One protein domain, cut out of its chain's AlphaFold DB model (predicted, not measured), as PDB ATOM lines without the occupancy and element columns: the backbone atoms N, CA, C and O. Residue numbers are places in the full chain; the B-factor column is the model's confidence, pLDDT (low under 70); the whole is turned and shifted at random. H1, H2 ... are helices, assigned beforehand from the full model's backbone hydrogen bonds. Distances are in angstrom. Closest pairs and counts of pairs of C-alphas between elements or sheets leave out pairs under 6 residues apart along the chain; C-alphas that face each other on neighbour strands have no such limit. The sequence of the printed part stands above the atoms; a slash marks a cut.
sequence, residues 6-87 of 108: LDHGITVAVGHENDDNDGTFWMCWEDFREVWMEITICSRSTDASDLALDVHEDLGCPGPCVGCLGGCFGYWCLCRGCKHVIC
ATOM      1  N   LEU A   6     175.823  91.800 146.413       58.16
ATOM      2  CA  LEU A   6     174.379  92.001 146.579       58.16
ATOM      3  C   LEU A   6     173.914  93.373 146.072       58.16
ATOM      4  O   LEU A   6     172.814  93.484 145.538       58.16
ATOM      5  N   ASP A   7     174.768  94.388 146.195       62.31
ATOM      6  CA  ASP A   7     174.509  95.757 145.743       62.31
ATOM      7  C   ASP A   7     174.320  95.786 144.222       62.31
ATOM      8  O   ASP A   7     173.329  96.293 143.708       62.31
ATOM      9  N   HIS A   8     175.186  95.067 143.501       61.09
ATOM     10  CA  HIS A   8     175.154  95.007 142.042       61.09
ATOM     11  C   HIS A   8     173.863  94.381 141.479       61.09
ATOM     12  O   HIS A   8     173.423  94.753 140.390       61.09
ATOM     13  N   GLY A   9     173.246  93.439 142.202       66.25
ATOM     14  CA  GLY A   9     171.965  92.842 141.807       66.25
ATOM     15  C   GLY A   9     170.787  93.799 141.993       66.25
ATOM     16  O   GLY A   9     169.883  93.835 141.160       66.25
ATOM     17  N   ILE A  10     170.828  94.613 143.050       68.38
ATOM     18  CA  ILE A  10     169.805  95.622 143.333       68.38
ATOM     19  C   ILE A  10     169.907  96.760 142.317       68.38
ATOM     20  O   ILE A  10     168.893  97.092 141.714       68.38
ATOM     21  N   THR A  11     171.113  97.276 142.046       73.00
ATOM     22  CA  THR A  11     171.365  98.337 141.049       73.00
ATOM     23  C   THR A  11     170.763  97.995 139.685       73.00
ATOM     24  O   THR A  11     170.119  98.831 139.059       73.00
ATOM     25  N   VAL A  12     170.922  96.745 139.237       72.31
ATOM     26  CA  VAL A  12     170.390  96.286 137.946       72.31
ATOM     27  C   VAL A  12     168.871  96.124 137.989       72.31
ATOM     28  O   VAL A  12     168.195  96.524 137.046       72.31
ATOM     29  N   ALA A  13     168.318  95.569 139.070       75.94
ATOM     30  CA  ALA A  13     166.876  95.361 139.192       75.94
ATOM     31  C   ALA A  13     166.089  96.678 139.247       75.94
ATOM     32  O   ALA A  13     164.975  96.748 138.730       75.94
ATOM     33  N   VAL A  14     166.667  97.711 139.863       79.38
ATOM     34  CA  VAL A  14     166.046  99.037 139.953       79.38
ATOM     35  C   VAL A  14     166.361  99.924 138.744       79.38
ATOM     36  O   VAL A  14     165.750 100.974 138.593       79.38
ATOM     37  N   GLY A  15     167.272  99.501 137.861       80.00
ATOM     38  CA  GLY A  15     167.695 100.300 136.708       80.00
ATOM     39  C   GLY A  15     168.470 101.553 137.114       80.00
ATOM     40  O   GLY A  15     168.283 102.608 136.525       80.00
ATOM     41  N   HIS A  16     169.298 101.465 138.156       78.06
ATOM     42  CA  HIS A  16     170.121 102.590 138.586       78.06
ATOM     43  C   HIS A  16     171.243 102.847 137.575       78.06
ATOM     44  O   HIS A  16     172.133 102.013 137.382       78.06
ATOM     45  N   GLU A  17     171.204 104.026 136.965       76.06
ATOM     46  CA  GLU A  17     172.240 104.549 136.082       76.06
ATOM     47  C   GLU A  17     173.102 105.546 136.868       76.06
ATOM     48  O   GLU A  17     172.582 106.360 137.624       76.06
ATOM     49  N   ASN A  18     174.430 105.476 136.717       67.69
ATOM     50  CA  ASN A  18     175.345 106.451 137.325       67.69
ATOM     51  C   ASN A  18     175.418 107.700 136.434       67.69
ATOM     52  O   ASN A  18     176.450 107.955 135.806       67.69
ATOM     53  N   ASP A  19     174.306 108.422 136.326       75.88
ATOM     54  CA  ASP A  19     174.266 109.758 135.738       75.88
ATOM     55  C   ASP A  19     173.998 110.774 136.849       75.88
ATOM     56  O   ASP A  19     172.883 110.923 137.333       75.88
ATOM     57  N   ASP A  20     175.050 111.475 137.274       69.62
ATOM     58  CA  ASP A  20     174.985 112.402 138.406       69.62
ATOM     59  C   ASP A  20     174.170 113.686 138.104       69.62
ATOM     60  O   ASP A  20     174.069 114.556 138.973       69.62
ATOM     61  N   ASN A  21     173.611 113.858 136.895       72.81
ATOM     62  CA  ASN A  21     173.018 115.128 136.443       72.81
ATOM     63  C   ASN A  21     171.571 115.058 135.924       72.81
ATOM     64  O   ASN A  21     171.079 116.061 135.398       72.81
ATOM     65  N   ASP A  22     170.862 113.939 136.067       83.06
ATOM     66  CA  ASP A  22     169.481 113.818 135.569       83.06
ATOM     67  C   ASP A  22     168.410 114.255 136.597       83.06
ATOM     68  O   ASP A  22     167.244 114.459 136.252       83.06
ATOM     69  N   GLY A  23     168.816 114.463 137.855       83.62
ATOM     70  CA  GLY A  23     167.924 114.818 138.960       83.62
ATOM     71  C   GLY A  23     167.111 113.639 139.507       83.62
ATOM     72  O   GLY A  23     166.248 113.849 140.365       83.62
ATOM     73  N   THR A  24     167.386 112.419 139.046       84.69
ATOM     74  CA  THR A  24     166.792 111.176 139.533       84.69
ATOM     75  C   THR A  24     167.655 110.605 140.648       84.69
ATOM     76  O   THR A  24     168.878 110.584 140.575       84.69
ATOM     77  N   PHE A  25     167.030 110.123 141.719       86.31
ATOM     78  CA  PHE A  25     167.758 109.525 142.833       86.31
ATOM     79  C   PHE A  25     166.927 108.458 143.540       86.31
ATOM     80  O   PHE A  25     165.695 108.484 143.522       86.31
ATOM     81  N   TRP A  26     167.624 107.523 144.182       84.56
ATOM     82  CA  TRP A  26     167.029 106.479 145.013       84.56
ATOM     83  C   TRP A  26     167.139 106.848 146.489       84.56
ATOM     84  O   TRP A  26     168.114 107.461 146.921       84.56
ATOM     85  N   MET A  27     166.148 106.441 147.277       85.69
ATOM     86  CA  MET A  27     166.157 106.576 148.733       85.69
ATOM     87  C   MET A  27     165.418 105.408 149.378       85.69
ATOM     88  O   MET A  27     164.607 104.743 148.726       85.69
ATOM     89  N   CYS A  28     165.660 105.183 150.667       86.12
ATOM     90  CA  CYS A  28     164.867 104.231 151.430       86.12
ATOM     91  C   CYS A  28     163.424 104.729 151.547       86.12
ATOM     92  O   CYS A  28     163.161 105.923 151.708       86.12
ATOM     93  N   TRP A  29     162.470 103.802 151.493       85.94
ATOM     94  CA  TRP A  29     161.055 104.141 151.625       85.94
ATOM     95  C   TRP A  29     160.742 104.760 152.993       85.94
ATOM     96  O   TRP A  29     159.894 105.644 153.101       85.94
ATOM     97  N   GLU A  30     161.437 104.318 154.039       89.56
ATOM     98  CA  GLU A  30     161.318 104.852 155.393       89.56
ATOM     99  C   GLU A  30     161.637 106.350 155.429       89.56
ATOM    100  O   GLU A  30     160.811 107.116 155.926       89.56
ATOM    101  N   ASP A  31     162.753 106.755 154.816       89.38
ATOM    102  CA  ASP A  31     163.184 108.154 154.720       89.38
ATOM    103  C   ASP A  31     162.197 108.978 153.881       89.38
ATOM    104  O   ASP A  31     161.847 110.107 154.238       89.38
ATOM    105  N   PHE A  32     161.675 108.392 152.795       88.75
ATOM    106  CA  PHE A  32     160.674 109.044 151.956       88.75
ATOM    107  C   PHE A  32     159.423 109.448 152.757       88.75
ATOM    108  O   PHE A  32     158.903 110.552 152.604       88.75
ATOM    109  N   ARG A  33     158.943 108.584 153.658       89.38
ATOM    110  CA  ARG A  33     157.757 108.889 154.480       89.38
ATOM    111  C   ARG A  33     157.991 109.986 155.516       89.38
ATOM    112  O   ARG A  33     157.021 110.598 155.956       89.38
ATOM    113  N   GLU A  34     159.228 110.178 155.962       90.50
ATOM    114  CA  GLU A  34     159.555 111.206 156.955       90.50
ATOM    115  C   GLU A  34     159.717 112.585 156.313       90.50
ATOM    116  O   GLU A  34     159.348 113.595 156.912       90.50
ATOM    117  N   VAL A  35     160.245 112.624 155.087       90.25
ATOM    118  CA  VAL A  35     160.585 113.873 154.395       90.25
ATOM    119  C   VAL A  35     159.451 114.370 153.484       90.25
ATOM    120  O   VAL A  35     159.229 115.579 153.406       90.25
ATOM    121  N   TRP A  36     158.698 113.481 152.821       86.81
ATOM    122  CA  TRP A  36     157.615 113.867 151.904       86.81
ATOM    123  C   TRP A  36     156.238 113.751 152.559       86.81
ATOM    124  O   TRP A  36     155.851 112.714 153.090       86.81
ATOM    125  N   MET A  37     155.461 114.834 152.477       85.19
ATOM    126  CA  MET A  37     154.151 114.939 153.130       85.19
ATOM    127  C   MET A  37     152.981 114.489 152.249       85.19
ATOM    128  O   MET A  37     151.920 114.139 152.766       85.19
ATOM    129  N   GLU A  38     153.147 114.524 150.928       82.81
ATOM    130  CA  GLU A  38     152.068 114.286 149.974       82.81
ATOM    131  C   GLU A  38     152.549 113.434 148.799       82.81
ATOM    132  O   GLU A  38     153.640 113.635 148.268       82.81
ATOM    133  N   ILE A  39     151.699 112.492 148.379       85.69
ATOM    134  CA  ILE A  39     151.868 111.713 147.152       85.69
ATOM    135  C   ILE A  39     150.640 111.961 146.282       85.69
ATOM    136  O   ILE A  39     149.538 111.508 146.602       85.69
ATOM    137  N   THR A  40     150.824 112.648 145.158       80.25
ATOM    138  CA  THR A  40     149.752 112.867 144.185       80.25
ATOM    139  C   THR A  40     149.765 111.749 143.144       80.25
ATOM    140  O   THR A  40     150.691 111.637 142.343       80.25
ATOM    141  N   ILE A  41     148.724 110.912 143.130       80.19
ATOM    142  CA  ILE A  41     148.581 109.819 142.158       80.19
ATOM    143  C   ILE A  41     147.626 110.262 141.049       80.19
ATOM    144  O   ILE A  41     146.419 110.385 141.261       80.19
ATOM    145  N   CYS A  42     148.150 110.454 139.839       75.38
ATOM    146  CA  CYS A  42     147.326 110.721 138.664       75.38
ATOM    147  C   CYS A  42     146.861 109.399 138.037       75.38
ATOM    148  O   CYS A  42     147.602 108.748 137.302       75.38
ATOM    149  N   SER A  43     145.620 108.992 138.326       65.44
ATOM    150  CA  SER A  43     145.001 107.853 137.644       65.44
ATOM    151  C   SER A  43     144.641 108.241 136.207       65.44
ATOM    152  O   SER A  43     143.790 109.104 135.953       65.44
ATOM    153  N   ARG A  44     145.306 107.603 135.245       59.75
ATOM    154  CA  ARG A  44     144.993 107.745 133.826       59.75
ATOM    155  C   ARG A  44     143.899 106.742 133.453       59.75
ATOM    156  O   ARG A  44     144.001 105.571 133.790       59.75
ATOM    157  N   SER A  45     142.845 107.222 132.791       56.28
ATOM    158  CA  SER A  45     141.738 106.389 132.284       56.28
ATOM    159  C   SER A  45     142.030 105.753 130.920       56.28
ATOM    160  O   SER A  45     141.316 104.851 130.498       56.28
ATOM    161  N   THR A  46     143.074 106.224 130.241       56.03
ATOM    162  CA  THR A  46     143.712 105.562 129.107       56.03
ATOM    163  C   THR A  46     144.699 104.526 129.633       56.03
ATOM    164  O   THR A  46     145.762 104.886 130.148       56.03
ATOM    165  N   ASP A  47     144.348 103.247 129.524       51.91
ATOM    166  CA  ASP A  47     145.300 102.160 129.743       51.91
ATOM    167  C   ASP A  47     146.477 102.293 128.762       51.91
ATOM    168  O   ASP A  47     146.316 102.781 127.641       51.91
ATOM    169  N   ALA A  48     147.671 101.831 129.147       49.28
ATOM    170  CA  ALA A  48     148.820 101.769 128.234       49.28
ATOM    171  C   ALA A  48     148.516 100.931 126.974       49.28
ATOM    172  O   ALA A  48     149.140 101.129 125.936       49.28
ATOM    173  N   SER A  49     147.516 100.047 127.052       49.62
ATOM    174  CA  SER A  49     146.969  99.291 125.926       49.62
ATOM    175  C   SER A  49     146.138 100.126 124.948       49.62
ATOM    176  O   SER A  49     146.004  99.733 123.799       49.62
ATOM    177  N   ASP A  50     145.587 101.271 125.362       52.50
ATOM    178  CA  ASP A  50     144.789 102.155 124.491       52.50
ATOM    179  C   ASP A  50     145.691 103.018 123.582       52.50
ATOM    180  O   ASP A  50     145.256 103.554 122.564       52.50
ATOM    181  N   LEU A  51     146.981 103.107 123.934       51.97
ATOM    182  CA  LEU A  51     148.052 103.655 123.098       51.97
ATOM    183  C   LEU A  51     149.028 102.572 122.616       51.97
ATOM    184  O   LEU A  51     150.062 102.892 122.026       51.97
ATOM    185  N   ALA A  52     148.732 101.299 122.883       57.25
ATOM    186  CA  ALA A  52     149.491 100.209 122.306       57.25
ATOM    187  C   ALA A  52     149.028 100.051 120.859       57.25
ATOM    188  O   ALA A  52     147.862  99.771 120.580       57.25
ATOM    189  N   LEU A  53     149.951 100.263 119.928       57.72
ATOM    190  CA  LEU A  53     149.754  99.836 118.554       57.72
ATOM    191  C   LEU A  53     149.605  98.315 118.576       57.72
ATOM    192  O   LEU A  53     150.526  97.612 118.985       57.72
ATOM    193  N   ASP A  54     148.449  97.815 118.154       64.88
ATOM    194  CA  ASP A  54     148.298  96.400 117.840       64.88
ATOM    195  C   ASP A  54     149.054  96.144 116.531       64.88
ATOM    196  O   ASP A  54     148.574  96.435 115.432       64.88
ATOM    197  N   VAL A  55     150.309  95.716 116.664       62.59
ATOM    198  CA  VAL A  55     151.226  95.497 115.535       62.59
ATOM    199  C   VAL A  55     150.897  94.183 114.806       62.59
ATOM    200  O   VAL A  55     151.508  93.902 113.778       62.59
ATOM    201  N   HIS A  56     149.918  93.397 115.285       66.19
ATOM    202  CA  HIS A  56     149.535  92.095 114.726       66.19
ATOM    203  C   HIS A  56     150.755  91.227 114.370       66.19
ATOM    204  O   HIS A  56     150.906  90.740 113.246       66.19
ATOM    205  N   GLU A  57     151.684  91.085 115.321       66.19
ATOM    206  CA  GLU A  57     152.950  90.358 115.127       66.19
ATOM    207  C   GLU A  57     152.734  88.871 114.792       66.19
ATOM    208  O   GLU A  57     153.607  88.222 114.211       66.19
ATOM    209  N   ASP A  58     151.543  88.346 115.085       73.06
ATOM    210  CA  ASP A  58     151.070  87.009 114.729       73.06
ATOM    211  C   ASP A  58     150.969  86.778 113.209       73.06
ATOM    212  O   ASP A  58     151.050  85.636 112.752       73.06
ATOM    213  N   LEU A  59     150.874  87.845 112.409       66.12
ATOM    214  CA  LEU A  59     150.846  87.779 110.942       66.12
ATOM    215  C   LEU A  59     152.247  87.772 110.299       66.12
ATOM    216  O   LEU A  59     152.358  87.660 109.074       66.12
ATOM    217  N   GLY A  60     153.324  87.888 111.083       67.88
ATOM    218  CA  GLY A  60     154.697  87.970 110.578       67.88
ATOM    219  C   GLY A  60     154.996  89.296 109.859       67.88
ATOM    220  O   GLY A  60     154.501  90.349 110.243       67.88
ATOM    221  N   CYS A  61     155.803  89.263 108.790       65.12
ATOM    222  CA  CYS A  61     156.256  90.453 108.042       65.12
ATOM    223  C   CYS A  61     155.155  91.487 107.668       65.12
ATOM    224  O   CYS A  61     155.418  92.683 107.791       65.12
ATOM    225  N   PRO A  62     153.930  91.102 107.244       72.00
ATOM    226  CA  PRO A  62     152.872  92.072 106.939       72.00
ATOM    227  C   PRO A  62     152.130  92.631 108.165       72.00
ATOM    228  O   PRO A  62     151.409  93.618 108.011       72.00
ATOM    229  N   GLY A  63     152.287  92.041 109.353       72.19
ATOM    230  CA  GLY A  63     151.583  92.431 110.583       72.19
ATOM    231  C   GLY A  63     151.641  93.932 110.884       72.19
ATOM    232  O   GLY A  63     150.587  94.573 110.932       72.19
ATOM    233  N   PRO A  64     152.840  94.547 110.932       74.50
ATOM    234  CA  PRO A  64     152.978  95.976 111.200       74.50
ATOM    235  C   PRO A  64     152.259  96.870 110.181       74.50
ATOM    236  O   PRO A  64     151.715  97.920 110.530       74.50
ATOM    237  N   CYS A  65     152.219  96.461 108.908       75.69
ATOM    238  CA  CYS A  65     151.513  97.201 107.863       75.69
ATOM    239  C   CYS A  65     149.992  97.103 108.032       75.69
ATOM    240  O   CYS A  65     149.291  98.099 107.846       75.69
ATOM    241  N   VAL A  66     149.484  95.926 108.408       75.56
ATOM    242  CA  VAL A  66     148.056  95.704 108.676       75.56
ATOM    243  C   VAL A  66     147.614  96.471 109.923       75.56
ATOM    244  O   VAL A  66     146.603  97.171 109.864       75.56
ATOM    245  N   GLY A  67     148.403  96.435 111.000       72.44
ATOM    246  CA  GLY A  67     148.153  97.218 112.214       72.44
ATOM    247  C   GLY A  67     148.126  98.726 111.940       72.44
ATOM    248  O   GLY A  67     147.205  99.426 112.359       72.44
ATOM    249  N   CYS A  68     149.071  99.228 111.137       76.94
ATOM    250  CA  CYS A  68     149.124 100.640 110.747       76.94
ATOM    251  C   CYS A  68     147.896 101.075 109.924       76.94
ATOM    252  O   CYS A  68     147.262 102.087 110.235       76.94
ATOM    253  N   LEU A  69     147.524 100.303 108.897       78.31
ATOM    254  CA  LEU A  69     146.370 100.611 108.046       78.31
ATOM    255  C   LEU A  69     145.046 100.485 108.811       78.31
ATOM    256  O   LEU A  69     144.173 101.343 108.659       78.31
ATOM    257  N   GLY A  70     144.908  99.464 109.660       76.19
ATOM    258  CA  GLY A  70     143.739  99.263 110.517       76.19
ATOM    259  C   GLY A  70     143.573 100.383 111.546       76.19
ATOM    260  O   GLY A  70     142.484 100.951 111.673       76.19
ATOM    261  N   GLY A  71     144.663 100.771 112.213       69.69
ATOM    262  CA  GLY A  71     144.690 101.895 113.150       69.69
ATOM    263  C   GLY A  71     144.353 103.227 112.477       69.69
ATOM    264  O   GLY A  71     143.494 103.965 112.965       69.69
ATOM    265  N   CYS A  72     144.944 103.508 111.310       74.62
ATOM    266  CA  CYS A  72     144.629 104.704 110.530       74.62
ATOM    267  C   CYS A  72     143.157 104.710 110.089       74.62
ATOM    268  O   CYS A  72     142.457 105.697 110.304       74.62
ATOM    269  N   PHE A  73     142.637 103.613 109.536       75.88
ATOM    270  CA  PHE A  73     141.226 103.528 109.152       75.88
ATOM    271  C   PHE A  73     140.289 103.742 110.354       75.88
ATOM    272  O   PHE A  73     139.329 104.508 110.267       75.88
ATOM    273  N   GLY A  74     140.593 103.146 111.509       70.75
ATOM    274  CA  GLY A  74     139.857 103.379 112.754       70.75
ATOM    275  C   GLY A  74     139.882 104.839 113.211       70.75
ATOM    276  O   GLY A  74     138.864 105.385 113.651       70.75
ATOM    277  N   TYR A  75     141.034 105.489 113.075       66.38
ATOM    278  CA  TYR A  75     141.229 106.880 113.456       66.38
ATOM    279  C   TYR A  75     140.450 107.841 112.546       66.38
ATOM    280  O   TYR A  75     139.665 108.653 113.046       66.38
ATOM    281  N   TRP A  76     140.626 107.717 111.226       67.56
ATOM    282  CA  TRP A  76     140.080 108.636 110.223       67.56
ATOM    283  C   TRP A  76     138.623 108.322 109.857       67.56
ATOM    284  O   TRP A  76     137.796 109.232 109.818       67.56
ATOM    285  N   CYS A  77     138.282 107.051 109.620       71.62
ATOM    286  CA  CYS A  77     136.973 106.655 109.085       71.62
ATOM    287  C   CYS A  77     135.931 106.340 110.167       71.62
ATOM    288  O   CYS A  77     134.743 106.541 109.929       71.62
ATOM    289  N   LEU A  78     136.340 105.884 111.359       69.38
ATOM    290  CA  LEU A  78     135.419 105.667 112.491       69.38
ATOM    291  C   LEU A  78     135.393 106.835 113.491       69.38
ATOM    292  O   LEU A  78     134.784 106.717 114.556       69.38
ATOM    293  N   CYS A  79     136.070 107.948 113.180       63.56
ATOM    294  CA  CYS A  79     136.175 109.146 114.022       63.56
ATOM    295  C   CYS A  79     136.626 108.872 115.472       63.56
ATOM    296  O   CYS A  79     136.424 109.710 116.358       63.56
ATOM    297  N   ARG A  80     137.247 107.710 115.735       64.56
ATOM    298  CA  ARG A  80     137.731 107.337 117.073       64.56
ATOM    299  C   ARG A  80     138.831 108.290 117.534       64.56
ATOM    300  O   ARG A  80     138.857 108.649 118.706       64.56
ATOM    301  N   GLY A  81     139.641 108.781 116.594       59.78
ATOM    302  CA  GLY A  81     140.656 109.804 116.829       59.78
ATOM    303  C   GLY A  81     140.083 111.127 117.324       59.78
ATOM    304  O   GLY A  81     140.434 111.598 118.403       59.78
ATOM    305  N   CYS A  82     139.129 111.696 116.582       59.78
ATOM    306  CA  CYS A  82     138.469 112.944 116.968       59.78
ATOM    307  C   CYS A  82     137.747 112.815 118.316       59.78
ATOM    308  O   CYS A  82     137.823 113.724 119.135       59.78
ATOM    309  N   LYS A  83     137.097 111.676 118.591       59.94
ATOM    310  CA  LYS A  83     136.457 111.421 119.891       59.94
ATOM    311  C   LYS A  83     137.474 111.410 121.040       59.94
ATOM    312  O   LYS A  83     137.180 111.962 122.094       59.94
ATOM    313  N   HIS A  84     138.652 110.826 120.830       60.31
ATOM    314  CA  HIS A  84     139.697 110.716 121.850       60.31
ATOM    315  C   HIS A  84     140.409 112.056 122.123       60.31
ATOM    316  O   HIS A  84     140.701 112.373 123.272       60.31
ATOM    317  N   VAL A  85     140.632 112.872 121.083       62.69
ATOM    318  CA  VAL A  85     141.318 114.175 121.199       62.69
ATOM    319  C   VAL A  85     140.373 115.296 121.649       62.69
ATOM    320  O   VAL A  85     140.761 116.145 122.447       62.69
ATOM    321  N   ILE A  86     139.129 115.315 121.158       58.12
ATOM    322  CA  ILE A  86     138.163 116.397 121.434       58.12
ATOM    323  C   ILE A  86     137.376 116.130 122.722       58.12
ATOM    324  O   ILE A  86     136.974 117.064 123.414       58.12
ATOM    325  N   CYS A  87     137.137 114.864 123.068       55.19
ATOM    326  CA  CYS A  87     136.403 114.467 124.271       55.19
ATOM    327  C   CYS A  87     137.197 113.431 125.077       55.19
ATOM    328  O   CYS A  87     136.726 112.301 125.238       55.19
TER     329      CYS A  87
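AT A GLANCE: This is residues 6 to 87 of the 108 residues of an uncharacterized protein of Ectocarpus sp. CCAP 1310/34 (UniProt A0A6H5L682). An open, stretched chain has H1 and H2 apart at one end, H3 and H4 meeting at a corner at the other, and a long link between. The 82 printed residues include four named helices, in the order H1 to H4, and no named strand; the class is all helix, though under half, 37, are in named elements. The whole is extended, radius of gyration of the C-alphas 21.0 A, spanning 53 by 35 by 23 A.

HOW THE PARTS SIT: Start at H1, residues 6 to 14; it is apart from H2, residues 29 to 35. Further on, H3, residues 63 to 76, touches H4, residues 80 to 86, only at the corner by their tight link, with residues 74 to 75 alone. Their closest C-alphas, of Tyr 75 and Gly 81, are 4.5 A apart. They run the same way at a steep tilt of 54 degrees. H2 and H3 are apart. Every O i to N i+4 pair in H1, H2, H3 and H4 is within hydrogen-bond range.

IN THESE COORDINATES: Find C-alpha 6 at (174.379, 92.001, 146.579), where H1 begins its 12.8 A. H3 runs 19.9 A from C-alpha 63 to 76; H4 ends at C-alpha 86, (138.163, 116.397, 121.434).

THE WHOLE: The two C-alphas farthest apart, of Leu 6 and Cys 77, are 55.0 A apart. The printed part has no cut; the links H1 to H2 and H2 to H3 are long. Look for pLDDT under 70 in 38 residues, among them 43 to 57 and 78 to 87.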